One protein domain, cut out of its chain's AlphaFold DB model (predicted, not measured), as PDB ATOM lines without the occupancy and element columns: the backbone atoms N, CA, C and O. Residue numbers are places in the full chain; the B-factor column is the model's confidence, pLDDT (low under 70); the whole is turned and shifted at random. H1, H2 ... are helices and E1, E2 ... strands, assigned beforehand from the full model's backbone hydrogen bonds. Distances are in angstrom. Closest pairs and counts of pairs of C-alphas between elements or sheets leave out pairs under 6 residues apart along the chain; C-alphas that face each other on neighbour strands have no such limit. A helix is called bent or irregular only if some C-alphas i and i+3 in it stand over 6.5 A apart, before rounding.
ATOM      1  N   PHE A 108     -42.765   4.981  86.013       81.75
ATOM      2  CA  PHE A 108     -41.804   4.852  84.919       81.75
ATOM      3  C   PHE A 108     -41.569   6.171  84.178       81.75
ATOM      4  O   PHE A 108     -42.527   6.811  83.732       81.75
ATOM      5  N   GLN A 109     -40.300   6.519  83.943       79.69
ATOM      6  CA  GLN A 109     -39.903   7.666  83.127       79.69
ATOM      7  C   GLN A 109     -38.972   7.260  81.974       79.69
ATOM      8  O   GLN A 109     -37.939   6.619  82.171       79.69
ATOM      9  N   SER A 110     -39.312   7.694  80.754       80.25
ATOM     10  CA  SER A 110     -38.481   7.470  79.564       80.25
ATOM     11  C   SER A 110     -37.176   8.270  79.607       80.25
ATOM     12  O   SER A 110     -37.112   9.367  80.173       80.25
ATOM     13  N   ALA A 111     -36.149   7.785  78.906       78.75
ATOM     14  CA  ALA A 111     -34.862   8.462  78.774       78.75
ATOM     15  C   ALA A 111     -35.003   9.885  78.204       78.75
ATOM     16  O   ALA A 111     -34.295  10.800  78.621       78.75
ATOM     17  N   SER A 112     -35.947  10.102  77.280       75.94
ATOM     18  CA  SER A 112     -36.258  11.434  76.746       75.94
ATOM     19  C   SER A 112     -36.800  12.383  77.818       75.94
ATOM     20  O   SER A 112     -36.345  13.522  77.899       75.94
ATOM     21  N   GLY A 113     -37.709  11.912  78.676       80.12
ATOM     22  CA  GLY A 113     -38.257  12.705  79.774       80.12
ATOM     23  C   GLY A 113     -37.194  13.069  80.810       80.12
ATOM     24  O   GLY A 113     -37.149  14.209  81.269       80.12
ATOM     25  N   VAL A 114     -36.304  12.131  81.146       85.19
ATOM     26  CA  VAL A 114     -35.200  12.389  82.085       85.19
ATOM     27  C   VAL A 114     -34.212  13.405  81.509       85.19
ATOM     28  O   VAL A 114     -33.835  14.350  82.198       85.19
ATOM     29  N   ARG A 115     -33.857  13.282  80.221       84.38
ATOM     30  CA  ARG A 115     -32.997  14.255  79.522       84.38
ATOM     31  C   ARG A 115     -33.609  15.659  79.483       84.38
ATOM     32  O   ARG A 115     -32.875  16.634  79.613       84.38
ATOM     33  N   CYS A 116     -34.936  15.790  79.379       84.62
ATOM     34  CA  CYS A 116     -35.604  17.091  79.509       84.62
ATOM     35  C   CYS A 116     -35.409  17.710  80.903       84.62
ATOM     36  O   CYS A 116     -35.119  18.902  80.999       84.62
ATOM     37  N   ASN A 117     -35.521  16.914  81.970       88.25
ATOM     38  CA  ASN A 117     -35.283  17.390  83.336       88.25
ATOM     39  C   ASN A 117     -33.807  17.765  83.567       88.25
ATOM     40  O   ASN A 117     -33.533  18.779  84.207       88.25
ATOM     41  N   ILE A 118     -32.864  17.002  83.000       86.19
ATOM     42  CA  ILE A 118     -31.426  17.323  83.027       86.19
ATOM     43  C   ILE A 118     -31.167  18.675  82.349       86.19
ATOM     44  O   ILE A 118     -30.573  19.560  82.967       86.19
ATOM     45  N   ALA A 119     -31.677  18.867  81.129       83.56
ATOM     46  CA  ALA A 119     -31.529  20.118  80.385       83.56
ATOM     47  C   ALA A 119     -32.175  21.308  81.116       83.56
ATOM     48  O   ALA A 119     -31.665  22.431  81.076       83.56
ATOM     49  N   PHE A 120     -33.289  21.073  81.820       87.00
ATOM     50  CA  PHE A 120     -33.908  22.091  82.662       87.00
ATOM     51  C   PHE A 120     -32.998  22.505  83.826       87.00
ATOM     52  O   PHE A 120     -32.842  23.703  84.050       87.00
ATOM     53  N   GLY A 121     -32.363  21.559  84.528       85.75
ATOM     54  CA  GLY A 121     -31.398  21.857  85.594       85.75
ATOM     55  C   GLY A 121     -30.198  22.673  85.100       85.75
ATOM     56  O   GLY A 121     -29.872  23.715  85.676       85.75
ATOM     57  N   GLU A 122     -29.611  22.286  83.966       86.06
ATOM     58  CA  GLU A 122     -28.483  22.998  83.349       86.06
ATOM     59  C   GLU A 122     -28.850  24.447  83.000       86.06
ATOM     60  O   GLU A 122     -28.124  25.388  83.340       86.06
ATOM     61  N   MET A 123     -30.025  24.647  82.394       86.06
ATOM     62  CA  MET A 123     -30.552  25.971  82.063       86.06
ATOM     63  C   MET A 123     -30.899  26.790  83.316       86.06
ATOM     64  O   MET A 123     -30.658  28.001  83.340       86.06
ATOM     65  N   ALA A 124     -31.451  26.155  84.355       82.94
ATOM     66  CA  ALA A 124     -31.965  26.830  85.544       82.94
ATOM     67  C   ALA A 124     -30.908  27.637  86.302       82.94
ATOM     68  O   ALA A 124     -31.232  28.665  86.898       82.94
ATOM     69  N   SER A 125     -29.642  27.233  86.198       71.69
ATOM     70  CA  SER A 125     -28.504  27.957  86.770       71.69
ATOM     71  C   SER A 125     -28.314  29.387  86.228       71.69
ATOM     72  O   SER A 125     -27.703  30.213  86.901       71.69
ATOM     73  N   ASN A 126     -28.869  29.699  85.048       77.81
ATOM     74  CA  ASN A 126     -28.719  30.985  84.351       77.81
ATOM     75  C   ASN A 126     -30.043  31.759  84.186       77.81
ATOM     76  O   ASN A 126     -30.128  32.694  83.383       77.81
ATOM     77  N   ILE A 127     -31.098  31.367  84.907       73.88
ATOM     78  CA  ILE A 127     -32.436  31.950  84.752       73.88
ATOM     79  C   ILE A 127     -32.523  33.364  85.375       73.88
ATOM     80  O   ILE A 127     -32.003  33.590  86.468       73.88
ATOM     81  N   PRO A 128     -33.218  34.327  84.726       75.88
ATOM     82  CA  PRO A 128     -33.467  35.659  85.282       75.88
ATOM     83  C   PRO A 128     -34.177  35.637  86.652       75.88
ATOM     84  O   PRO A 128     -34.998  34.750  86.908       75.88
ATOM     85  N   PRO A 129     -33.975  36.660  87.509       72.81
ATOM     86  CA  PRO A 129     -34.505  36.684  88.876       72.81
ATOM     87  C   PRO A 129     -36.032  36.528  88.955       72.81
ATOM     88  O   PRO A 129     -36.534  35.935  89.906       72.81
ATOM     89  N   GLU A 130     -36.775  36.971  87.937       78.56
ATOM     90  CA  GLU A 130     -38.244  36.885  87.857       78.56
ATOM     91  C   GLU A 130     -38.789  35.445  87.837       78.56
ATOM     92  O   GLU A 130     -39.943  35.193  88.194       78.56
ATOM     93  N   HIS A 131     -37.966  34.485  87.415       81.19
ATOM     94  CA  HIS A 131     -38.335  33.074  87.304       81.19
ATOM     95  C   HIS A 131     -37.585  32.183  88.304       81.19
ATOM     96  O   HIS A 131     -37.864  30.984  88.366       81.19
ATOM     97  N   SER A 132     -36.691  32.755  89.119       80.81
ATOM     98  CA  SER A 132     -35.886  32.033  90.117       80.81
ATOM     99  C   SER A 132     -36.754  31.269  91.124       80.81
ATOM    100  O   SER A 132     -36.567  30.067  91.306       80.81
ATOM    101  N   ALA A 133     -37.787  31.906  91.684       82.94
ATOM    102  CA  ALA A 133     -38.678  31.284  92.664       82.94
ATOM    103  C   ALA A 133     -39.445  30.078  92.097       82.94
ATOM    104  O   ALA A 133     -39.486  29.019  92.720       82.94
ATOM    105  N   LYS A 134     -40.016  30.207  90.891       85.69
ATOM    106  CA  LYS A 134     -40.741  29.104  90.234       85.69
ATOM    107  C   LYS A 134     -39.799  27.961  89.861       85.69
ATOM    108  O   LYS A 134     -40.133  26.805  90.093       85.69
ATOM    109  N   SER A 135     -38.622  28.289  89.331       86.31
ATOM    110  CA  SER A 135     -37.620  27.294  88.934       86.31
ATOM    111  C   SER A 135     -37.101  26.522  90.144       86.31
ATOM    112  O   SER A 135     -37.031  25.303  90.095       86.31
ATOM    113  N   THR A 136     -36.844  27.208  91.264       88.12
ATOM    114  CA  THR A 136     -36.438  26.575  92.529       88.12
ATOM    115  C   THR A 136     -37.473  25.556  93.001       88.12
ATOM    116  O   THR A 136     -37.109  24.443  93.363       88.12
ATOM    117  N   VAL A 137     -38.764  25.910  92.975       90.19
ATOM    118  CA  VAL A 137     -39.842  24.994  93.386       90.19
ATOM    119  C   VAL A 137     -39.872  23.757  92.490       90.19
ATOM    120  O   VAL A 137     -39.869  22.647  93.007       90.19
ATOM    121  N   VAL A 138     -39.827  23.932  91.165       90.56
ATOM    122  CA  VAL A 138     -39.835  22.803  90.218       90.56
ATOM    123  C   VAL A 138     -38.619  21.894  90.420       90.56
ATOM    124  O   VAL A 138     -38.775  20.682  90.479       90.56
ATOM    125  N   LEU A 139     -37.420  22.460  90.588       90.88
ATOM    126  CA  LEU A 139     -36.204  21.683  90.849       90.88
ATOM    127  C   LEU A 139     -36.276  20.907  92.176       90.88
ATOM    128  O   LEU A 139     -35.808  19.774  92.242       90.88
ATOM    129  N   ILE A 140     -36.867  21.496  93.221       91.81
ATOM    130  CA  ILE A 140     -37.078  20.821  94.509       91.81
ATOM    131  C   ILE A 140     -38.059  19.654  94.362       91.81
ATOM    132  O   ILE A 140     -37.808  18.596  94.934       91.81
ATOM    133  N   GLU A 141     -39.154  19.821  93.617       91.19
ATOM    134  CA  GLU A 141     -40.106  18.729  93.377       91.19
ATOM    135  C   GLU A 141     -39.461  17.603  92.559       91.19
ATOM    136  O   GLU A 141     -39.504  16.454  92.988       91.19
ATOM    137  N   ILE A 142     -38.716  17.927  91.493       91.00
ATOM    138  CA  ILE A 142     -37.949  16.924  90.735       91.00
ATOM    139  C   ILE A 142     -36.999  16.156  91.665       91.00
ATOM    140  O   ILE A 142     -36.965  14.929  91.628       91.00
ATOM    141  N   LEU A 143     -36.254  16.848  92.537       92.44
ATOM    142  CA  LEU A 143     -35.336  16.199  93.479       92.44
ATOM    143  C   LEU A 143     -36.059  15.247  94.452       92.44
ATOM    144  O   LEU A 143     -35.517  14.196  94.795       92.44
ATOM    145  N   LYS A 144     -37.272  15.596  94.898       90.88
ATOM    146  CA  LYS A 144     -38.100  14.743  95.769       90.88
ATOM    147  C   LYS A 144     -38.647  13.514  95.047       90.88
ATOM    148  O   LYS A 144     -38.837  12.491  95.707       90.88
ATOM    149  N   ASP A 145     -38.870  13.611  93.740       89.88
ATOM    150  CA  ASP A 145     -39.439  12.538  92.926       89.88
ATOM    151  C   ASP A 145     -38.399  11.477  92.537       89.88
ATOM    152  O   ASP A 145     -38.740  10.297  92.477       89.88
ATOM    153  N   ILE A 146     -37.124  11.854  92.347       90.62
ATOM    154  CA  ILE A 146     -36.027  10.951  91.921       90.62
ATOM    155  C   ILE A 146     -35.992   9.592  92.651       90.62
ATOM    156  O   ILE A 146     -35.855   8.566  91.980       90.62
ATOM    157  N   PRO A 147     -36.143   9.515  93.989       88.56
ATOM    158  CA  PRO A 147     -36.163   8.246  94.722       88.56
ATOM    159  C   PRO A 147     -37.302   7.274  94.360       88.56
ATOM    160  O   PRO A 147     -37.287   6.144  94.856       88.56
ATOM    161  N   TYR A 148     -38.279   7.703  93.560       87.31
ATOM    162  CA  TYR A 148     -39.470   6.942  93.163       87.31
ATOM    163  C   TYR A 148     -39.594   6.758  91.640       87.31
ATOM    164  O   TYR A 148     -40.555   6.140  91.180       87.31
ATOM    165  N   ILE A 149     -38.645   7.283  90.859       85.62
ATOM    166  CA  ILE A 149     -38.623   7.141  89.400       85.62
ATOM    167  C   ILE A 149     -38.029   5.780  89.036       85.62
ATOM    168  O   ILE A 149     -36.911   5.464  89.440       85.62
ATOM    169  N   ASP A 150     -38.758   5.004  88.240       83.31
ATOM    170  CA  ASP A 150     -38.239   3.836  87.533       83.31
ATOM    171  C   ASP A 150     -37.669   4.287  86.178       83.31
ATOM    172  O   ASP A 150     -38.386   4.820  85.323       83.31
ATOM    173  N   PHE A 151     -36.353   4.156  86.019       84.19
ATOM    174  CA  PHE A 151     -35.620   4.696  84.877       84.19
ATOM    175  C   PHE A 151     -35.557   3.677  83.743       84.19
ATOM    176  O   PHE A 151     -35.239   2.509  83.946       84.19
ATOM    177  N   GLU A 152     -35.742   4.147  82.509       80.19
ATOM    178  CA  GLU A 152     -35.484   3.327  81.328       80.19
ATOM    179  C   GLU A 152     -34.057   2.741  81.340       80.19
ATOM    180  O   GLU A 152     -33.065   3.471  81.440       80.19
ATOM    181  N   HIS A 153     -33.954   1.413  81.206       83.12
ATOM    182  CA  HIS A 153     -32.699   0.653  81.200       83.12
ATOM    183  C   HIS A 153     -31.879   0.884  79.921       83.12
ATOM    184  O   HIS A 153     -31.723  -0.004  79.080       83.12
ATOM    185  N   SER A 154     -31.346   2.094  79.771       78.12
ATOM    186  CA  SER A 154     -30.556   2.516  78.619       78.12
ATOM    187  C   SER A 154     -29.067   2.622  78.957       78.12
ATOM    188  O   SER A 154     -28.677   3.116  80.015       78.12
ATOM    189  N   LEU A 155     -28.224   2.159  78.029       78.00
ATOM    190  CA  LEU A 155     -26.766   2.358  78.034       78.00
ATOM    191  C   LEU A 155     -26.337   3.462  77.045       78.00
ATOM    192  O   LEU A 155     -25.158   3.567  76.698       78.00
ATOM    193  N   GLU A 156     -27.291   4.269  76.563       77.38
ATOM    194  CA  GLU A 156     -27.073   5.409  75.662       77.38
ATOM    195  C   GLU A 156     -26.610   6.659  76.428       77.38
ATOM    196  O   GLU A 156     -27.256   7.712  76.428       77.38
ATOM    197  N   TRP A 157     -25.495   6.519  77.126       80.25
ATOM    198  CA  TRP A 157     -24.804   7.591  77.826       80.25
ATOM    199  C   TRP A 157     -23.300   7.431  77.619       80.25
ATOM    200  O   TRP A 157     -22.813   6.304  77.482       80.25
ATOM    201  N   GLU A 158     -22.605   8.565  77.538       70.50
ATOM    202  CA  GLU A 158     -21.158   8.631  77.312       70.50
ATOM    203  C   GLU A 158     -20.411   8.494  78.643       70.50
ATOM    204  O   GLU A 158     -19.658   7.535  78.797       70.50
ATOM    205  N   ASP A 159     -20.732   9.342  79.627       74.81
ATOM    206  CA  ASP A 159     -20.016   9.361  80.911       74.81
ATOM    207  C   ASP A 159     -20.766   8.604  82.022       74.81
ATOM    208  O   ASP A 159     -20.312   7.566  82.501       74.81
ATOM    209  N   TRP A 160     -21.957   9.083  82.406       89.50
ATOM    210  CA  TRP A 160     -22.676   8.612  83.601       89.50
ATOM    211  C   TRP A 160     -24.117   8.184  83.307       89.50
ATOM    212  O   TRP A 160     -24.730   8.664  82.356       89.50
ATOM    213  N   ALA A 161     -24.702   7.305  84.126       90.19
ATOM    214  CA  ALA A 161     -26.082   6.850  83.928       90.19
ATOM    215  C   ALA A 161     -27.119   7.976  84.142       90.19
ATOM    216  O   ALA A 161     -26.862   8.975  84.811       90.19
ATOM    217  N   LEU A 162     -28.336   7.805  83.617       89.69
ATOM    218  CA  LEU A 162     -29.406   8.813  83.723       89.69
ATOM    219  C   LEU A 162     -29.733   9.263  85.167       89.69
ATOM    220  O   LEU A 162     -29.888  10.471  85.363       89.69
ATOM    221  N   PRO A 163     -29.809   8.374  86.183       91.69
ATOM    222  CA  PRO A 163     -30.068   8.802  87.560       91.69
ATOM    223  C   PRO A 163     -28.943   9.667  88.144       91.69
ATOM    224  O   PRO A 163     -29.209  10.535  88.970       91.69
ATOM    225  N   ASP A 164     -27.702   9.443  87.710       93.31
ATOM    226  CA  ASP A 164     -26.523  10.217  88.112       93.31
ATOM    227  C   ASP A 164     -26.564  11.621  87.510       93.31
ATOM    228  O   ASP A 164     -26.584  12.610  88.242       93.31
ATOM    229  N   GLN A 165     -26.694  11.705  86.180       91.94
ATOM    230  CA  GLN A 165     -26.756  12.976  85.455       91.94
ATOM    231  C   GLN A 165     -27.905  13.862  85.949       91.94
ATOM    232  O   GLN A 165     -27.741  15.075  86.100       91.94
ATOM    233  N   LEU A 166     -29.067  13.259  86.229       93.12
ATOM    234  CA  LEU A 166     -30.226  13.976  86.746       93.12
ATOM    235  C   LEU A 166     -29.946  14.577  88.124       93.12
ATOM    236  O   LEU A 166     -30.159  15.773  88.311       93.12
ATOM    237  N   VAL A 167     -29.437  13.791  89.075       94.81
ATOM    238  CA  VAL A 167     -29.108  14.315  90.408       94.81
ATOM    239  C   VAL A 167     -28.015  15.375  90.316       94.81
ATOM    240  O   VAL A 167     -28.162  16.440  90.915       94.81
ATOM    241  N   PHE A 168     -26.967  15.129  89.525       93.44
ATOM    242  CA  PHE A 168     -25.871  16.072  89.329       93.44
ATOM    243  C   PHE A 168     -26.372  17.437  88.842       93.44
ATOM    244  O   PHE A 168     -26.083  18.464  89.461       93.44
ATOM    245  N   SER A 169     -27.168  17.446  87.768       92.88
ATOM    246  CA  SER A 169     -27.705  18.669  87.164       92.88
ATOM    247  C   SER A 169     -28.622  19.430  88.129       92.88
ATOM    248  O   SER A 169     -28.442  20.631  88.351       92.88
ATOM    249  N   ILE A 170     -29.563  18.733  88.776       94.19
ATOM    250  CA  ILE A 170     -30.548  19.351  89.672       94.19
ATOM    251  C   ILE A 170     -29.884  19.901  90.941       94.19
ATOM    252  O   ILE A 170     -30.143  21.046  91.318       94.19
ATOM    253  N   VAL A 171     -29.002  19.135  91.591       94.50
ATOM    254  CA  VAL A 171     -28.307  19.578  92.813       94.50
ATOM    255  C   VAL A 171     -27.376  20.752  92.512       94.50
ATOM    256  O   VAL A 171     -27.408  21.748  93.236       94.50
ATOM    257  N   SER A 172     -26.611  20.695  91.418       91.81
ATOM    258  CA  SER A 172     -25.727  21.796  91.011       91.81
ATOM    259  C   SER A 172     -26.515  23.079  90.722       91.81
ATOM    260  O   SER A 172     -26.115  24.168  91.140       91.81
ATOM    261  N   ALA A 173     -27.670  22.969  90.058       90.31
ATOM    262  CA  ALA A 173     -28.557  24.102  89.803       90.31
ATOM    263  C   ALA A 173     -29.118  24.698  91.102       90.31
ATOM    264  O   ALA A 173     -29.078  25.915  91.292       90.31
ATOM    265  N   LEU A 174     -29.591  23.851  92.020       92.44
ATOM    266  CA  LEU A 174     -30.119  24.270  93.317       92.44
ATOM    267  C   LEU A 174     -29.058  24.984  94.170       92.44
ATOM    268  O   LEU A 174     -29.357  26.029  94.752       92.44
ATOM    269  N   LEU A 175     -27.819  24.478  94.206       91.19
ATOM    270  CA  LEU A 175     -26.703  25.123  94.906       91.19
ATOM    271  C   LEU A 175     -26.365  26.491  94.293       91.19
ATOM    272  O   LEU A 175     -26.263  27.480  95.021       91.19
ATOM    273  N   LYS A 176     -26.279  26.592  92.960       89.00
ATOM    274  CA  LYS A 176     -26.017  27.863  92.253       89.00
ATOM    275  C   LYS A 176     -27.123  28.900  92.489       89.00
ATOM    276  O   LYS A 176     -26.834  30.073  92.746       89.00
ATOM    277  N   ILE A 177     -28.388  28.475  92.473       87.81
ATOM    278  CA  ILE A 177     -29.538  29.333  92.790       87.81
ATOM    279  C   ILE A 177     -29.483  29.783  94.252       87.81
ATOM    280  O   ILE A 177     -29.639  30.971  94.516       87.81
ATOM    281  N   ALA A 178     -29.215  28.881  95.200       88.88
ATOM    282  CA  ALA A 178     -29.129  29.213  96.623       88.88
ATOM    283  C   ALA A 178     -27.935  30.126  96.967       88.88
ATOM    284  O   ALA A 178     -28.010  30.887  97.933       88.88
ATOM    285  N   ALA A 179     -26.849  30.069  96.188       86.62
ATOM    286  CA  ALA A 179     -25.719  30.989  96.309       86.62
ATOM    287  C   ALA A 179     -26.062  32.391  95.780       86.62
ATOM    288  O   ALA A 179     -25.655  33.389  96.371       86.62
ATOM    289  N   THR A 180     -26.838  32.468  94.694       86.25
ATOM    290  CA  THR A 180     -27.226  33.735  94.049       86.25
ATOM    291  C   THR A 180     -28.399  34.421  94.760       86.25
ATOM    292  O   THR A 180     -28.436  35.646  94.865       86.25
ATOM    293  N   TYR A 181     -29.354  33.637  95.270       86.00
ATOM    294  CA  TYR A 181     -30.607  34.096  95.873       86.00
ATOM    295  C   TYR A 181     -30.768  33.522  97.293       86.00
ATOM    296  O   TYR A 181     -31.360  32.450  97.472       86.00
ATOM    297  N   PRO A 182     -30.293  34.237  98.332       83.56
ATOM    298  CA  PRO A 182     -30.339  33.767  99.721       83.56
ATOM    299  C   PRO A 182     -31.749  33.432 100.235       83.56
ATOM    300  O   PRO A 182     -31.897  32.604 101.130       83.56
ATOM    301  N   GLU A 183     -32.788  34.032  99.646       86.31
ATOM    302  CA  GLU A 183     -34.205  33.816  99.983       86.31
ATOM    303  C   GLU A 183     -34.644  32.351  99.833       86.31
ATOM    304  O   GLU A 183     -35.525  31.875 100.546       86.31
ATOM    305  N   HIS A 184     -34.021  31.620  98.907       86.31
ATOM    306  CA  HIS A 184     -34.350  30.228  98.613       86.31
ATOM    307  C   HIS A 184     -33.484  29.227  99.382       86.31
ATOM    308  O   HIS A 184     -33.802  28.038  99.416       86.31
ATOM    309  N   ARG A 185     -32.419  29.697 100.040       89.50
ATOM    310  CA  ARG A 185     -31.383  28.852 100.637       89.50
ATOM    311  C   ARG A 185     -31.928  27.840 101.642       89.50
ATOM    312  O   ARG A 185     -31.572  26.672 101.556       89.50
ATOM    313  N   SER A 186     -32.810  28.259 102.552       89.38
ATOM    314  CA  SER A 186     -33.381  27.354 103.564       89.38
ATOM    315  C   SER A 186     -34.138  26.192 102.918       89.38
ATOM    316  O   SER A 186     -33.900  25.038 103.258       89.38
ATOM    317  N   ASN A 187     -34.992  26.488 101.932       89.88
ATOM    318  CA  ASN A 187     -35.799  25.474 101.249       89.88
ATOM    319  C   ASN A 187     -34.923  24.492 100.461       89.88
ATOM    320  O   ASN A 187     -35.183  23.291 100.465       89.88
ATOM    321  N   VAL A 188     -33.873  25.000  99.807       91.00
ATOM    322  CA  VAL A 188     -32.897  24.173  99.087       91.00
ATOM    323  C   VAL A 188     -32.142  23.258 100.053       91.00
ATOM    324  O   VAL A 188     -32.036  22.061  99.801       91.00
ATOM    325  N   MET A 189     -31.670  23.786 101.184       90.56
ATOM    326  CA  MET A 189     -30.950  23.000 102.191       90.56
ATOM    327  C   MET A 189     -31.814  21.902 102.809       90.56
ATOM    328  O   MET A 189     -31.343  20.778 102.994       90.56
ATOM    329  N   ASP A 190     -33.086  22.193 103.086       89.38
ATOM    330  CA  ASP A 190     -34.030  21.198 103.596       89.38
ATOM    331  C   ASP A 190     -34.327  20.108 102.555       89.38
ATOM    332  O   ASP A 190     -34.385  18.922 102.902       89.38
ATOM    333  N   ALA A 191     -34.445  20.473 101.273       91.12
ATOM    334  CA  ALA A 191     -34.618  19.517 100.181       91.12
ATOM    335  C   ALA A 191     -33.388  18.607 100.015       91.12
ATOM    336  O   ALA A 191     -33.538  17.384  99.994       91.12
ATOM    337  N   LEU A 192     -32.175  19.173  99.993       91.62
ATOM    338  CA  LEU A 192     -30.920  18.412  99.901       91.62
ATOM    339  C   LEU A 192     -30.735  17.468 101.091       91.62
ATOM    340  O   LEU A 192     -30.359  16.309 100.914       91.62
ATOM    341  N   ARG A 193     -31.052  17.929 102.307       87.88
ATOM    342  CA  ARG A 193     -31.021  17.098 103.516       87.88
ATOM    343  C   ARG A 193     -32.002  15.931 103.418       87.88
ATOM    344  O   ARG A 193     -31.639  14.799 103.729       87.88
ATOM    345  N   THR A 194     -33.234  16.202 102.989       89.69
ATOM    346  CA  THR A 194     -34.290  15.185 102.851       89.69
ATOM    347  C   THR A 194     -33.921  14.144 101.797       89.69
ATOM    348  O   THR A 194     -34.035  12.946 102.052       89.69
ATOM    349  N   PHE A 195     -33.412  14.590 100.648       91.12
ATOM    350  CA  PHE A 195     -32.940  13.717  99.579       91.12
ATOM    351  C   PHE A 195     -31.766  12.844 100.038       91.12
ATOM    352  O   PHE A 195     -31.833  11.623  99.916       91.12
ATOM    353  N   SER A 196     -30.743  13.442 100.658       88.00
ATOM    354  CA  SER A 196     -29.569  12.714 101.167       88.00
ATOM    355  C   SER A 196     -29.972  11.616 102.157       88.00
ATOM    356  O   SER A 196     -29.515  10.481 102.055       88.00
ATOM    357  N   LEU A 197     -30.894  11.924 103.080       85.25
ATOM    358  CA  LEU A 197     -31.452  10.947 104.020       85.25
ATOM    359  C   LEU A 197     -32.194   9.809 103.315       85.25
ATOM    360  O   LEU A 197     -32.045   8.649 103.696       85.25
ATOM    361  N   LYS A 198     -32.997  10.126 102.295       88.69
ATOM    362  CA  LYS A 198     -33.755   9.123 101.543       88.69
ATOM    363  C   LYS A 198     -32.823   8.190 100.767       88.69
ATOM    364  O   LYS A 198     -33.006   6.981 100.866       88.69
ATOM    365  N   VAL A 199     -31.819   8.729 100.071       88.06
ATOM    366  CA  VAL A 199     -30.820   7.943  99.324       88.06
ATOM    367  C   VAL A 199     -30.037   7.032 100.266       88.06
ATOM    368  O   VAL A 199     -29.942   5.838 100.006       88.06
ATOM    369  N   ILE A 200     -29.561   7.549 101.402       83.81
ATOM    370  CA  ILE A 200     -28.849   6.751 102.413       83.81
ATOM    371  C   ILE A 200     -29.716   5.599 102.944       83.81
ATOM    372  O   ILE A 200     -29.236   4.473 103.065       83.81
ATOM    373  N   ASN A 201     -30.993   5.849 103.240       85.44
ATOM    374  CA  ASN A 201     -31.901   4.798 103.704       85.44
ATOM    375  C   ASN A 201     -32.160   3.752 102.607       85.44
ATOM    376  O   ASN A 201     -32.138   2.555 102.882       85.44
ATOM    377  N   GLN A 202     -32.348   4.185 101.356       87.38
ATOM    378  CA  GLN A 202     -32.542   3.282 100.219       87.38
ATOM    379  C   GLN A 202     -31.299   2.436  99.930       87.38
ATOM    380  O   GLN A 202     -31.428   1.248  99.639       87.38
ATOM    381  N   LEU A 203     -30.099   2.999 100.121       86.00
ATOM    382  CA  LEU A 203     -28.850   2.244 100.060       86.00
ATOM    383  C   LEU A 203     -28.812   1.115 101.084       86.00
ATOM    384  O   LEU A 203     -28.041   0.200 100.857       86.00
ATOM    385  N   GLN A 204     -29.601   1.142 102.168       83.69
ATOM    386  CA  GLN A 204     -29.653   0.095 103.200       83.69
ATOM    387  C   GLN A 204     -30.798  -0.911 103.006       83.69
ATOM    388  O   GLN A 204     -30.619  -2.085 103.328       83.69
ATOM    389  N   SER A 205     -31.966  -0.471 102.523       84.38
ATOM    390  CA  SER A 205     -33.204  -1.267 102.576       84.38
ATOM    391  C   SER A 205     -33.735  -1.776 101.234       84.38
ATOM    392  O   SER A 205     -34.533  -2.707 101.240       84.38
ATOM    393  N   GLU A 206     -33.361  -1.163 100.107       85.75
ATOM    394  CA  GLU A 206     -33.900  -1.532  98.783       85.75
ATOM    395  C   GLU A 206     -33.315  -2.851  98.251       85.75
ATOM    396  O   GLU A 206     -32.324  -3.376  98.769       85.75
ATOM    397  N   SER A 207     -33.931  -3.396  97.204       84.62
ATOM    398  CA  SER A 207     -33.456  -4.610  96.542       84.62
ATOM    399  C   SER A 207     -32.153  -4.373  95.751       84.62
ATOM    400  O   SER A 207     -31.871  -3.240  95.350       84.62
ATOM    401  N   PRO A 208     -31.323  -5.412  95.521       84.12
ATOM    402  CA  PRO A 208     -30.019  -5.247  94.870       84.12
ATOM    403  C   PRO A 208     -30.074  -4.615  93.476       84.12
ATOM    404  O   PRO A 208     -29.214  -3.808  93.133       84.12
ATOM    405  N   ASP A 209     -31.099  -4.943  92.690       82.75
ATOM    406  CA  ASP A 209     -31.345  -4.369  91.368       82.75
ATOM    407  C   ASP A 209     -31.543  -2.855  91.434       82.75
ATOM    408  O   ASP A 209     -30.839  -2.116  90.753       82.75
ATOM    409  N   GLU A 210     -32.417  -2.390  92.321       86.31
ATOM    410  CA  GLU A 210     -32.713  -0.971  92.535       86.31
ATOM    411  C   GLU A 210     -31.500  -0.190  93.035       86.31
ATOM    412  O   GLU A 210     -31.251   0.948  92.624       86.31
ATOM    413  N   VAL A 211     -30.717  -0.799  93.928       87.62
ATOM    414  CA  VAL A 211     -29.517  -0.147  94.443       87.62
ATOM    415  C   VAL A 211     -28.483   0.040  93.335       87.62
ATOM    416  O   VAL A 211     -27.925   1.131  93.221       87.62
ATOM    417  N   ILE A 212     -28.261  -0.973  92.493       87.56
ATOM    418  CA  ILE A 212     -27.253  -0.917  91.426       87.56
ATOM    419  C   ILE A 212     -27.684   0.007  90.281       87.56
ATOM    420  O   ILE A 212     -26.862   0.768  89.772       87.56
ATOM    421  N   THR A 213     -28.948  -0.044  89.851       87.19
ATOM    422  CA  THR A 213     -29.398   0.696  88.660       87.19
ATOM    423  C   THR A 213     -29.800   2.136  88.949       87.19
ATOM    424  O   THR A 213     -29.708   2.970  88.048       87.19
ATOM    425  N   ARG A 214     -30.218   2.447  90.184       90.00
ATOM    426  CA  ARG A 214     -30.782   3.756  90.540       90.00
ATOM    427  C   ARG A 214     -30.102   4.401  91.737       90.00
ATOM    428  O   ARG A 214     -29.570   5.497  91.603       90.00
ATOM    429  N   VAL A 215     -30.104   3.754  92.903       90.38
ATOM    430  CA  VAL A 215     -29.723   4.428  94.160       90.38
ATOM    431  C   VAL A 215     -28.230   4.771  94.206       90.38
ATOM    432  O   VAL A 215     -27.882   5.898  94.556       90.38
ATOM    433  N   ALA A 216     -27.345   3.842  93.834       89.88
ATOM    434  CA  ALA A 216     -25.903   4.085  93.815       89.88
ATOM    435  C   ALA A 216     -25.492   5.109  92.734       89.88
ATOM    436  O   ALA A 216     -24.759   6.040  93.076       89.88
ATOM    437  N   PRO A 217     -26.016   5.056  91.488       92.50
ATOM    438  CA  PRO A 217     -25.833   6.140  90.518       92.50
ATOM    439  C   PRO A 217     -26.371   7.498  90.996       92.50
ATOM    440  O   PRO A 217     -25.696   8.512  90.848       92.50
ATOM    441  N   SER A 218     -27.548   7.550  91.633       92.94
ATOM    442  CA  SER A 218     -28.084   8.794  92.208       92.94
ATOM    443  C   SER A 218     -27.210   9.350  93.335       92.94
ATOM    444  O   SER A 218     -27.030  10.565  93.429       92.94
ATOM    445  N   PHE A 219     -26.639   8.488  94.181       91.81
ATOM    446  CA  PHE A 219     -25.652   8.909  95.173       91.81
ATOM    447  C   PHE A 219     -24.393   9.472  94.502       91.81
ATOM    448  O   PHE A 219     -23.894  10.515  94.921       91.81
ATOM    449  N   HIS A 220     -23.890   8.813  93.458       91.75
ATOM    450  CA  HIS A 220     -22.709   9.280  92.737       91.75
ATOM    451  C   HIS A 220     -22.942  10.654  92.088       91.75
ATOM    452  O   HIS A 220     -22.099  11.541  92.220       91.75
ATOM    453  N   GLY A 221     -24.127  10.891  91.519       92.31
ATOM    454  CA  GLY A 221     -24.524  12.212  91.021       92.31
ATOM    455  C   GLY A 221     -24.560  13.290  92.114       92.31
ATOM    456  O   GLY A 221     -24.127  14.421  91.882       92.31
ATOM    457  N   LEU A 222     -25.016  12.950  93.329       91.81
ATOM    458  CA  LEU A 222     -24.968  13.850  94.492       91.81
ATOM    459  C   LEU A 222     -23.522  14.163  94.897       91.81
ATOM    460  O   LEU A 222     -23.195  15.323  95.136       91.81
ATOM    461  N   TYR A 223     -22.671  13.137  94.964       91.62
ATOM    462  CA  TYR A 223     -21.245  13.272  95.251       91.62
ATOM    463  C   TYR A 223     -20.575  14.228  94.262       91.62
ATOM    464  O   TYR A 223     -20.020  15.240  94.696       91.62
ATOM    465  N   ARG A 224     -20.735  13.984  92.954       92.31
ATOM    466  CA  ARG A 224     -20.224  14.853  91.885       92.31
ATOM    467  C   ARG A 224     -20.708  16.291  92.060       92.31
ATOM    468  O   ARG A 224     -19.903  17.212  92.084       92.31
ATOM    469  N   ALA A 225     -22.002  16.511  92.295       91.44
ATOM    470  CA  ALA A 225     -22.535  17.870  92.421       91.44
ATOM    471  C   ALA A 225     -21.891  18.668  93.568       91.44
ATOM    472  O   ALA A 225     -21.645  19.866  93.418       91.44
ATOM    473  N   VAL A 226     -21.608  18.012  94.700       90.56
ATOM    474  CA  VAL A 226     -21.003  18.652  95.877       90.56
ATOM    475  C   VAL A 226     -19.522  18.967  95.661       90.56
ATOM    476  O   VAL A 226     -19.074  20.041  96.067       90.56
ATOM    477  N   ILE A 227     -18.761  18.072  95.023       89.88
ATOM    478  CA  ILE A 227     -17.326  18.288  94.780       89.88
ATOM    479  C   ILE A 227     -17.055  19.237  93.604       89.88
ATOM    480  O   ILE A 227     -16.012  19.893  93.585       89.88
ATOM    481  N   SER A 228     -17.990  19.351  92.654       89.19
ATOM    482  CA  SER A 228     -17.842  20.215  91.477       89.19
ATOM    483  C   SER A 228     -18.490  21.594  91.632       89.19
ATOM    484  O   SER A 228     -18.139  22.483  90.873       89.19
ATOM    485  N   THR A 229     -19.421  21.827  92.572       89.62
ATOM    486  CA  THR A 229     -20.123  23.129  92.681       89.62
ATOM    487  C   THR A 229     -19.641  23.968  93.872       89.62
ATOM    488  O   THR A 229     -19.996  23.652  95.014       89.62
ATOM    489  N   PRO A 230     -18.889  25.068  93.648       88.56
ATOM    490  CA  PRO A 230     -18.509  25.990  94.713       88.56
ATOM    491  C   PRO A 230     -19.734  26.634  95.357       88.56
ATOM    492  O   PRO A 230     -20.606  27.191  94.685       88.56
ATOM    493  N   PHE A 231     -19.803  26.571  96.680       88.75
ATOM    494  CA  PHE A 231     -20.925  27.063  97.452       88.75
ATOM    495  C   PHE A 231     -20.477  27.535  98.849       88.75
ATOM    496  O   PHE A 231     -19.756  26.824  99.547       88.75
ATOM    497  N   PRO A 232     -20.898  28.727  99.314       87.62
ATOM    498  CA  PRO A 232     -20.506  29.242 100.624       87.62
ATOM    499  C   PRO A 232     -21.300  28.546 101.734       87.62
ATOM    500  O   PRO A 232     -22.356  29.033 102.135       87.62
ATOM    501  N   TRP A 233     -20.834  27.385 102.195       89.31
ATOM    502  CA  TRP A 233     -21.474  26.575 103.240       89.31
ATOM    503  C   TRP A 233     -21.387  27.217 104.634       89.31
ATOM    504  O   TRP A 233     -20.385  27.839 104.985       89.31
ATOM    505  N   HIS A 234     -22.414  27.015 105.466       88.00
ATOM    506  CA  HIS A 234     -22.391  27.379 106.888       88.00
ATOM    507  C   HIS A 234     -22.085  26.172 107.787       88.00
ATOM    508  O   HIS A 234     -22.370  25.024 107.445       88.00
ATOM    509  N   VAL A 235     -21.578  26.435 108.997       84.56
ATOM    510  CA  VAL A 235     -21.262  25.396 109.998       84.56
ATOM    511  C   VAL A 235     -22.490  24.545 110.354       84.56
ATOM    512  O   VAL A 235     -22.374  23.329 110.486       84.56
ATOM    513  N   SER A 236     -23.669  25.161 110.478       84.06
ATOM    514  CA  SER A 236     -24.926  24.468 110.796       84.06
ATOM    515  C   SER A 236     -25.387  23.535 109.670       84.06
ATOM    516  O   SER A 236     -25.901  22.447 109.932       84.06
ATOM    517  N   GLU A 237     -25.158  23.919 108.414       87.50
ATOM    518  CA  GLU A 237     -25.466  23.108 107.232       87.50
ATOM    519  C   GLU A 237     -24.498  21.930 107.111       87.50
ATOM    520  O   GLU A 237     -24.941  20.794 106.925       87.50
ATOM    521  N   TRP A 238     -23.197  22.177 107.317       89.31
ATOM    522  CA  TRP A 238     -22.187  21.122 107.402       89.31
ATOM    523  C   TRP A 238     -22.526  20.121 108.507       89.31
ATOM    524  O   TRP A 238     -22.521  18.918 108.258       89.31
ATOM    525  N   GLN A 239     -22.874  20.591 109.707       85.31
ATOM    526  CA  GLN A 239     -23.218  19.718 110.830       85.31
ATOM    527  C   GLN A 239     -24.472  18.885 110.533       85.31
ATOM    528  O   GLN A 239     -24.506  17.695 110.847       85.31
ATOM    529  N   ALA A 240     -25.498  19.485 109.921       81.88
ATOM    530  CA  ALA A 240     -26.741  18.794 109.597       81.88
ATOM    531  C   ALA A 240     -26.560  17.691 108.542       81.88
ATOM    532  O   ALA A 240     -27.187  16.637 108.657       81.88
ATOM    533  N   LEU A 241     -25.707  17.922 107.538       79.88
ATOM    534  CA  LEU A 241     -25.362  16.920 106.528       79.88
ATOM    535  C   LEU A 241     -24.413  15.855 107.105       79.88
ATOM    536  O   LEU A 241     -24.674  14.659 106.973       79.88
ATOM    537  N   SER A 242     -23.375  16.268 107.837       76.50
ATOM    538  CA  SER A 242     -22.345  15.366 108.382       76.50
ATOM    539  C   SER A 242     -22.891  14.409 109.441       76.50
ATOM    540  O   SER A 242     -22.631  13.213 109.368       76.50
ATOM    541  N   ALA A 243     -23.747  14.881 110.358       71.38
ATOM    542  CA  ALA A 243     -24.328  14.048 111.420       71.38
ATOM    543  C   ALA A 243     -25.187  12.877 110.900       71.38
ATOM    544  O   ALA A 243     -25.521  11.963 111.655       71.38
ATOM    545  N   LYS A 244     -25.603  12.924 109.631       66.88
ATOM    546  CA  LYS A 244     -26.383  11.870 108.973       66.88
ATOM    547  C   LYS A 244     -25.523  10.969 108.098       66.88
ATOM    548  O   LYS A 244     -25.807   9.778 108.031       66.88
ATOM    549  N   VAL A 245     -24.450  11.514 107.531       63.53
ATOM    550  CA  VAL A 245     -23.398  10.755 106.846       63.53
ATOM    551  C   VAL A 245     -22.623   9.862 107.823       63.53
ATOM    552  O   VAL A 245     -22.328   8.719 107.493       63.53
ATOM    553  N   ASP A 246     -22.398  10.302 109.064       59.19
ATOM    554  CA  ASP A 246     -21.693   9.496 110.075       59.19
ATOM    555  C   ASP A 246     -22.433   8.188 110.437       59.19
ATOM    556  O   ASP A 246     -21.819   7.204 110.846       59.19
ATOM    557  N   GLY A 247     -23.757   8.138 110.231       57.06
ATOM    558  CA  GLY A 247     -24.573   6.927 110.397       57.06
ATOM    559  C   GLY A 247     -24.422   5.893 109.270       57.06
ATOM    560  O   GLY A 247     -24.970   4.797 109.381       57.06
ATOM    561  N   VAL A 248     -23.699   6.228 108.194       57.84
ATOM    562  CA  VAL A 248     -23.503   5.394 106.995       57.84
ATOM    563  C   VAL A 248     -22.274   4.488 107.122       57.84
ATOM    564  O   VAL A 248     -22.225   3.435 106.492       57.84
ATOM    565  N   PHE A 249     -21.329   4.809 108.012       61.91
ATOM    566  CA  PHE A 249     -20.108   4.027 108.263       61.91
ATOM    567  C   PHE A 249     -20.347   2.766 109.111       61.91
ATOM    568  O   PHE A 249     -19.580   2.459 110.024       61.91
ATOM    569  N   THR A 250     -21.422   2.018 108.848       66.50
ATOM    570  CA  THR A 250     -21.601   0.711 109.489       66.50
ATOM    571  C   THR A 250     -20.912  -0.368 108.650       66.50
ATOM    572  O   THR A 250     -21.156  -0.425 107.444       66.50
ATOM    573  N   PRO A 251     -20.090  -1.255 109.254       68.44
ATOM    574  CA  PRO A 251     -19.447  -2.362 108.531       68.44
ATOM    575  C   PRO A 251     -20.451  -3.172 107.707       68.44
ATOM    576  O   PRO A 251     -20.211  -3.501 106.553       68.44
ATOM    577  N   HIS A 252     -21.641  -3.382 108.276       73.69
ATOM    578  CA  HIS A 252     -22.743  -4.090 107.635       73.69
ATOM    579  C   HIS A 252     -23.179  -3.465 106.300       73.69
ATOM    580  O   HIS A 252     -23.553  -4.189 105.378       73.69
ATOM    581  N   LEU A 253     -23.200  -2.134 106.183       75.81
ATOM    582  CA  LEU A 253     -23.602  -1.490 104.934       75.81
ATOM    583  C   LEU A 253     -22.525  -1.651 103.861       75.81
ATOM    584  O   LEU A 253     -22.858  -1.974 102.726       75.81
ATOM    585  N   VAL A 254     -21.254  -1.478 104.222       78.50
ATOM    586  CA  VAL A 254     -20.124  -1.652 103.297       78.50
ATOM    587  C   VAL A 254     -20.084  -3.087 102.766       78.50
ATOM    588  O   VAL A 254     -20.016  -3.283 101.552       78.50
ATOM    589  N   ASP A 255     -20.217  -4.077 103.651       79.00
ATOM    590  CA  ASP A 255     -20.249  -5.495 103.277       79.00
ATOM    591  C   ASP A 255     -21.433  -5.805 102.354       79.00
ATOM    592  O   ASP A 255     -21.248  -6.433 101.311       79.00
ATOM    593  N   ARG A 256     -22.633  -5.300 102.680       83.06
ATOM    594  CA  ARG A 256     -23.814  -5.470 101.823       83.06
ATOM    595  C   ARG A 256     -23.605  -4.849 100.445       83.06
ATOM    596  O   ARG A 256     -23.894  -5.504  99.454       83.06
ATOM    597  N   LEU A 257     -23.109  -3.612 100.362       82.19
ATOM    598  CA  LEU A 257     -22.875  -2.930  99.081       82.19
ATOM    599  C   LEU A 257     -21.890  -3.704  98.198       82.19
ATOM    600  O   LEU A 257     -22.102  -3.819  96.993       82.19
ATOM    601  N   ASN A 258     -20.855  -4.286  98.801       84.38
ATOM    602  CA  ASN A 258     -19.888  -5.114  98.087       84.38
ATOM    603  C   ASN A 258     -20.461  -6.475  97.653       84.38
ATOM    604  O   ASN A 258     -19.969  -7.048  96.682       84.38
ATOM    605  N   SER A 259     -21.506  -6.988  98.318       82.00
ATOM    606  CA  SER A 259     -22.160  -8.252  97.954       82.00
ATOM    607  C   SER A 259     -23.320  -8.106  96.961       82.00
ATOM    608  O   SER A 259     -23.779  -9.122  96.447       82.00
ATOM    609  N   LEU A 260     -23.790  -6.887  96.657       80.88
ATOM    610  CA  LEU A 260     -25.013  -6.666  95.862       80.88
ATOM    611  C   LEU A 260     -24.973  -7.292  94.467       80.88
ATOM    612  O   LEU A 260     -25.966  -7.863  94.025       80.88
ATOM    613  N   LEU A 261     -23.844  -7.184  93.761       77.88
ATOM    614  CA  LEU A 261     -23.724  -7.765  92.423       77.88
ATOM    615  C   LEU A 261     -23.788  -9.296  92.486       77.88
ATOM    616  O   LEU A 261     -24.446  -9.914  91.655       77.88
ATOM    617  N   THR A 262     -23.143  -9.898  93.485       80.25
ATOM    618  CA  THR A 262     -23.174 -11.348  93.714       80.25
ATOM    619  C   THR A 262     -24.584 -11.813  94.065       80.25
ATOM    620  O   THR A 262     -25.097 -12.719  93.419       80.25
ATOM    621  N   GLU A 263     -25.245 -11.129  95.003       80.06
ATOM    622  CA  GLU A 263     -26.629 -11.404  95.408       80.06
ATOM    623  C   GLU A 263     -27.590 -11.307  94.213       80.06
ATOM    624  O   GLU A 263     -28.422 -12.187  93.998       80.06
ATOM    625  N   TYR A 264     -27.430 -10.281  93.373       80.44
ATOM    626  CA  TYR A 264     -28.227 -10.118  92.160       80.44
ATOM    627  C   TYR A 264     -28.038 -11.276  91.168       80.44
ATOM    628  O   TYR A 264     -29.007 -11.792  90.607       80.44
ATOM    629  N   LEU A 265     -26.790 -11.700  90.949       76.69
ATOM    630  CA  LEU A 265     -26.456 -12.789  90.029       76.69
ATOM    631  C   LEU A 265     -26.941 -14.154  90.536       76.69
ATOM    632  O   LEU A 265     -27.390 -14.967  89.728       76.69
ATOM    633  N   GLU A 266     -26.878 -14.400  91.846       77.19
ATOM    634  CA  GLU A 266     -27.388 -15.622  92.481       77.19
ATOM    635  C   GLU A 266     -28.910 -15.725  92.343       77.19
ATOM    636  O   GLU A 266     -29.412 -16.734  91.846       77.19
ATOM    637  N   VAL A 267     -29.638 -14.649  92.662       73.19
ATOM    638  CA  VAL A 267     -31.101 -14.587  92.495       73.19
ATOM    639  C   VAL A 267     -31.496 -14.792  91.029       73.19
ATOM    640  O   VAL A 267     -32.412 -15.559  90.731       73.19
ATOM    641  N   ALA A 268     -30.774 -14.170  90.091       67.88
ATOM    642  CA  ALA A 268     -31.025 -14.349  88.662       67.88
ATOM    643  C   ALA A 268     -30.753 -15.790  88.183       67.88
ATOM    644  O   ALA A 268     -31.450 -16.286  87.296       67.88
ATOM    645  N   ALA A 269     -29.762 -16.483  88.756       65.88
ATOM    646  CA  ALA A 269     -29.450 -17.872  88.421       65.88
ATOM    647  C   ALA A 269     -30.483 -18.864  88.987       65.88
ATOM    648  O   ALA A 269     -30.841 -19.829  88.304       65.88
ATOM    649  N   GLU A 270     -30.994 -18.622  90.197       62.41
ATOM    650  CA  GLU A 270     -32.061 -19.419  90.817       62.41
ATOM    651  C   GLU A 270     -33.384 -19.315  90.044       62.41
ATOM    652  O   GLU A 270     -34.034 -20.337  89.795       62.41
ATOM    653  N   ASP A 271     -33.737 -18.111  89.579       60.53
ATOM    654  CA  ASP A 271     -34.934 -17.866  88.763       60.53
ATOM    655  C   ASP A 271     -34.886 -18.627  87.416       60.53
ATOM    656  O   ASP A 271     -35.917 -19.072  86.904       60.53
ATOM    657  N   VAL A 303     -27.144  -4.874  83.805       84.19
ATOM    658  CA  VAL A 303     -26.555  -4.632  85.137       84.19
ATOM    659  C   VAL A 303     -25.040  -4.837  85.120       84.19
ATOM    660  O   VAL A 303     -24.293  -3.980  85.590       84.19
ATOM    661  N   SER A 304     -24.571  -5.926  84.501       81.06
ATOM    662  CA  SER A 304     -23.133  -6.210  84.387       81.06
ATOM    663  C   SER A 304     -22.403  -5.140  83.569       81.06
ATOM    664  O   SER A 304     -21.305  -4.728  83.932       81.06
ATOM    665  N   SER A 305     -23.019  -4.654  82.485       82.62
ATOM    666  CA  SER A 305     -22.435  -3.600  81.643       82.62
ATOM    667  C   SER A 305     -22.399  -2.246  82.350       82.62
ATOM    668  O   SER A 305     -21.427  -1.511  82.194       82.62
ATOM    669  N   LEU A 306     -23.429  -1.916  83.136       85.50
ATOM    670  CA  LEU A 306     -23.489  -0.685  83.924       85.50
ATOM    671  C   LEU A 306     -22.367  -0.652  84.964       85.50
ATOM    672  O   LEU A 306     -21.583   0.295  84.981       85.50
ATOM    673  N   VAL A 307     -22.235  -1.708  85.774       84.25
ATOM    674  CA  VAL A 307     -21.178  -1.795  86.795       84.25
ATOM    675  C   VAL A 307     -19.789  -1.768  86.153       84.25
ATOM    676  O   VAL A 307     -18.906  -1.072  86.649       84.25
ATOM    677  N   LEU A 308     -19.601  -2.459  85.022       81.75
ATOM    678  CA  LEU A 308     -18.326  -2.462  84.303       81.75
ATOM    679  C   LEU A 308     -17.949  -1.073  83.776       81.75
ATOM    680  O   LEU A 308     -16.782  -0.701  83.857       81.75
ATOM    681  N   ARG A 309     -18.910  -0.296  83.262       84.81
ATOM    682  CA  ARG A 309     -18.652   1.077  82.800       84.81
ATOM    683  C   ARG A 309     -18.235   1.994  83.950       84.81
ATOM    684  O   ARG A 309     -17.228   2.684  83.824       84.81
ATOM    685  N   TYR A 310     -18.924   1.922  85.088       84.94
ATOM    686  CA  TYR A 310     -18.544   2.656  86.302       84.94
ATOM    687  C   TYR A 310     -17.156   2.244  86.823       84.94
ATOM    688  O   TYR A 310     -16.341   3.096  87.166       84.94
ATOM    689  N   ALA A 311     -16.836   0.946  86.815       80.19
ATOM    690  CA  ALA A 311     -15.502   0.463  87.169       80.19
ATOM    691  C   ALA A 311     -14.423   0.936  86.175       80.19
ATOM    692  O   ALA A 311     -13.333   1.312  86.596       80.19
ATOM    693  N   SER A 312     -14.727   0.970  84.870       78.94
ATOM    694  CA  SER A 312     -13.800   1.459  83.837       78.94
ATOM    695  C   SER A 312     -13.539   2.964  83.910       78.94
ATOM    696  O   SER A 312     -12.483   3.409  83.475       78.94
ATOM    697  N   ALA A 313     -14.473   3.719  84.491       79.56
ATOM    698  CA  ALA A 313     -14.333   5.141  84.785       79.56
ATOM    699  C   ALA A 313     -13.686   5.405  86.161       79.56
ATOM    700  O   ALA A 313     -13.788   6.512  86.678       79.56
ATOM    701  N   GLU A 314     -13.075   4.390  86.791       79.12
ATOM    702  CA  GLU A 314     -12.478   4.494  88.130       79.12
ATOM    703  C   GLU A 314     -13.470   5.036  89.173       79.12
ATOM    704  O   GLU A 314     -13.124   5.853  90.025       79.12
ATOM    705  N   ARG A 315     -14.737   4.625  89.086       82.69
ATOM    706  CA  ARG A 315     -15.788   4.914  90.072       82.69
ATOM    707  C   ARG A 315     -16.634   3.653  90.285       82.69
ATOM    708  O   ARG A 315     -17.836   3.661  90.012       82.69
ATOM    709  N   PRO A 316     -16.036   2.520  90.710       77.12
ATOM    710  CA  PRO A 316     -16.789   1.297  90.937       77.12
ATOM    711  C   PRO A 316     -17.777   1.587  92.062       77.12
ATOM    712  O   PRO A 316     -17.346   1.976  93.143       77.12
ATOM    713  N   LEU A 317     -19.080   1.415  91.815       82.56
ATOM    714  CA  LEU A 317     -20.193   1.645  92.757       82.56
ATOM    715  C   LEU A 317     -20.179   0.660  93.955       82.56
ATOM    716  O   LEU A 317     -21.191   0.076  94.328       82.56
ATOM    717  N   SER A 318     -18.998   0.439  94.521       83.75
ATOM    718  CA  SER A 318     -18.656  -0.428  95.634       83.75
ATOM    719  C   SER A 318     -18.848   0.303  96.959       83.75
ATOM    720  O   SER A 318     -18.827   1.536  97.032       83.75
ATOM    721  N   GLY A 319     -18.970  -0.463  98.042       81.25
ATOM    722  CA  GLY A 319     -19.015   0.094  99.390       81.25
ATOM    723  C   GLY A 319     -17.739   0.860  99.754       81.25
ATOM    724  O   GLY A 319     -17.810   1.845 100.482       81.25
ATOM    725  N   TYR A 320     -16.581   0.453  99.224       83.69
ATOM    726  CA  TYR A 320     -15.297   1.109  99.496       83.69
ATOM    727  C   TYR A 320     -15.187   2.476  98.829       83.69
ATOM    728  O   TYR A 320     -14.839   3.457  99.486       83.69
ATOM    729  N   PHE A 321     -15.582   2.558  97.560       85.75
ATOM    730  CA  PHE A 321     -15.698   3.829  96.859       85.75
ATOM    731  C   PHE A 321     -16.662   4.777  97.588       85.75
ATOM    732  O   PHE A 321     -16.317   5.928  97.833       85.75
ATOM    733  N   LEU A 322     -17.818   4.276  98.043       84.88
ATOM    734  CA  LEU A 322     -18.797   5.080  98.781       84.88
ATOM    735  C   LEU A 322     -18.209   5.713 100.057       84.88
ATOM    736  O   LEU A 322     -18.458   6.884 100.341       84.88
ATOM    737  N   VAL A 323     -17.415   4.953 100.820       84.75
ATOM    738  CA  VAL A 323     -16.722   5.447 102.025       84.75
ATOM    739  C   VAL A 323     -15.736   6.564 101.672       84.75
ATOM    740  O   VAL A 323     -15.705   7.591 102.358       84.75
ATOM    741  N   CYS A 324     -14.977   6.398 100.586       88.19
ATOM    742  CA  CYS A 324     -14.075   7.426 100.075       88.19
ATOM    743  C   CYS A 324     -14.847   8.698  99.683       88.19
ATOM    744  O   CYS A 324     -14.563   9.775 100.208       88.19
ATOM    745  N   SER A 325     -15.888   8.569  98.853       88.69
ATOM    746  CA  SER A 325     -16.727   9.683  98.388       88.69
ATOM    747  C   SER A 325     -17.389  10.453  99.531       88.69
ATOM    748  O   SER A 325     -17.464  11.678  99.500       88.69
ATOM    749  N   LEU A 326     -17.864   9.759 100.570       87.38
ATOM    750  CA  LEU A 326     -18.454  10.401 101.749       87.38
ATOM    751  C   LEU A 326     -17.423  11.186 102.560       87.38
ATOM    752  O   LEU A 326     -17.711  12.297 103.006       87.38
ATOM    753  N   THR A 327     -16.227  10.622 102.737       88.69
ATOM    754  CA  THR A 327     -15.115  11.304 103.414       88.69
ATOM    755  C   THR A 327     -14.718  12.564 102.646       88.69
ATOM    756  O   THR A 327     -14.477  13.612 103.250       88.69
ATOM    757  N   GLU A 328     -14.728  12.484 101.313       89.88
ATOM    758  CA  GLU A 328     -14.464  13.616 100.435       89.88
ATOM    759  C   GLU A 328     -15.525  14.713 100.552       89.88
ATOM    760  O   GLU A 328     -15.189  15.865 100.822       89.88
ATOM    761  N   ILE A 329     -16.811  14.354 100.479       89.38
ATOM    762  CA  ILE A 329     -17.923  15.287 100.721       89.38
ATOM    763  C   ILE A 329     -17.731  16.013 102.055       89.38
ATOM    764  O   ILE A 329     -17.833  17.238 102.112       89.38
ATOM    765  N   GLN A 330     -17.424  15.289 103.136       89.69
ATOM    766  CA  GLN A 330     -17.282  15.892 104.461       89.69
ATOM    767  C   GLN A 330     -16.184  16.955 104.513       89.69
ATOM    768  O   GLN A 330     -16.410  18.031 105.082       89.69
ATOM    769  N   TRP A 331     -15.007  16.681 103.939       90.69
ATOM    770  CA  TRP A 331     -13.921  17.656 103.981       90.69
ATOM    771  C   TRP A 331     -14.130  18.779 102.970       90.69
ATOM    772  O   TRP A 331     -13.787  19.908 103.303       90.69
ATOM    773  N   VAL A 332     -14.723  18.535 101.794       91.25
ATOM    774  CA  VAL A 332     -15.022  19.587 100.803       91.25
ATOM    775  C   VAL A 332     -15.988  20.607 101.394       91.25
ATOM    776  O   VAL A 332     -15.732  21.811 101.337       91.25
ATOM    777  N   LEU A 333     -17.062  20.133 102.035       91.38
ATOM    778  CA  LEU A 333     -18.009  20.990 102.744       91.38
ATOM    779  C   LEU A 333     -17.303  21.789 103.848       91.38
ATOM    780  O   LEU A 333     -17.419  23.012 103.894       91.38
ATOM    781  N   LEU A 334     -16.527  21.123 104.715       90.44
ATOM    782  CA  LEU A 334     -15.807  21.789 105.806       90.44
ATOM    783  C   LEU A 334     -14.764  22.794 105.290       90.44
ATOM    784  O   LEU A 334     -14.593  23.864 105.868       90.44
ATOM    785  N   GLY A 335     -14.077  22.469 104.197       88.31
ATOM    786  CA  GLY A 335     -13.089  23.327 103.557       88.31
ATOM    787  C   GLY A 335     -13.716  24.611 103.030       88.31
ATOM    788  O   GLY A 335     -13.182  25.686 103.286       88.31
ATOM    789  N   GLN A 336     -14.887  24.516 102.400       89.75
ATOM    790  CA  GLN A 336     -15.650  25.678 101.941       89.75
ATOM    791  C   GLN A 336     -16.309  26.466 103.088       89.75
ATOM    792  O   GLN A 336     -16.480  27.674 102.970       89.75
ATOM    793  N   VAL A 337     -16.632  25.836 104.227       88.69
ATOM    794  CA  VAL A 337     -17.032  26.561 105.455       88.69
ATOM    795  C   VAL A 337     -15.869  27.400 105.996       88.69
ATOM    796  O   VAL A 337     -16.058  28.532 106.439       88.69
ATOM    797  N   LEU A 338     -14.661  26.833 105.994       84.38
ATOM    798  CA  LEU A 338     -13.449  27.463 106.519       84.38
ATOM    799  C   LEU A 338     -12.889  28.545 105.586       84.38
ATOM    800  O   LEU A 338     -12.396  29.569 106.053       84.38
ATOM    801  N   ALA A 339     -12.960  28.314 104.279       82.69
ATOM    802  CA  ALA A 339     -12.487  29.211 103.236       82.69
ATOM    803  C   ALA A 339     -13.557  29.310 102.129       82.69
ATOM    804  O   ALA A 339     -13.457  28.611 101.116       82.69
TER     805      ALA A 339
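Overview. This is residues 108 to 271 and 303 to 339 of the 854 residues of an uncharacterized protein of Tulasnella calospora MUT 4182 (UniProt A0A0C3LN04). Seven helices run lengthwise in an up-and-down bundle, each running against the one before it in the chain: H1 lies along one side, then come the pairs H2 and H3, H4 and H5, and H6 and H9, with H5 in the middle. At one end the bent helix H7 turns across, its arm H7a on residues 319 to 323 of H9 and its arm H7b on residues 208 to 212 of H5, while short H8 packs on residues 209 to 213 of H5. The 201 printed residues, with nine named helices and one strand in the order H1, H2, E1, H3 to H9, are mostly helix. The whole is compact, with a radius of gyration of the C-alphas of 16.8 A, and only just elongated, spanning 56 by 37 by 26 A.

Along the chain. H4, the longest helix, holds residues 182 to 205, 35.3 A, from C-alpha 182 at (-30.339, 33.767, 99.721) to C-alpha 205 at (-33.204, -1.267, 102.576). H3 is residues 162 to 180, 27.1 A; H5 is 208 to 228, 28.4 A; H2 is 129 to 148, 30.5 A; H1 is 111 to 124; E1 is 149 to 151. H6 is residues 235 to 248, H8 is 303 to 312, and H9 is 319 to 338, 28.8 A, ending at C-alpha 338 (-13.449, 27.463, 106.519). H7, residues 251 to 271, was assigned as one helix by its hydrogen bonds but is bent: C-alphas 258 and 261 are 7.3 A apart, and its arms H7a, 251 to 258, and H7b, 261 to 271, stand at a steep tilt of 62 degrees.

Arrangement. H4 touches H2 the same way at a shallow tilt of 9 degrees, the closest C-alphas being those of Ile 140 and Ala 191, 6.3 A apart. With residues 189 to 200 alone H4 touches H6, closest at C-alphas 193 and 241, 6.4 A. H5, the hub, touches H3 at a shallow tilt of 31 degrees, closest at C-alphas 164 and 221, 4.1 A. H1 touches H3, closest at C-alphas 121 and 170, 4.9 A. E1 pairs with no named strand. Every O i to N i+4 pair is within hydrogen-bond range in H1, H3, H7a, H7b, H8 and H9; the counts are 12 of 16 in H2, 18 of 20 in H4, 15 of 17 in H5 and 7 of 10 in H6.

Size, cuts and confidence. The C-alphas farthest apart, of Glu 130 and Glu 270, are 56.7 A apart. Residues 272 to 302 are cut out, with 16.1 A between C-alphas 271 and 303. Of the links printed whole, none is long. The pLDDT is under 70 at residues 244 to 251 and 268 to 271.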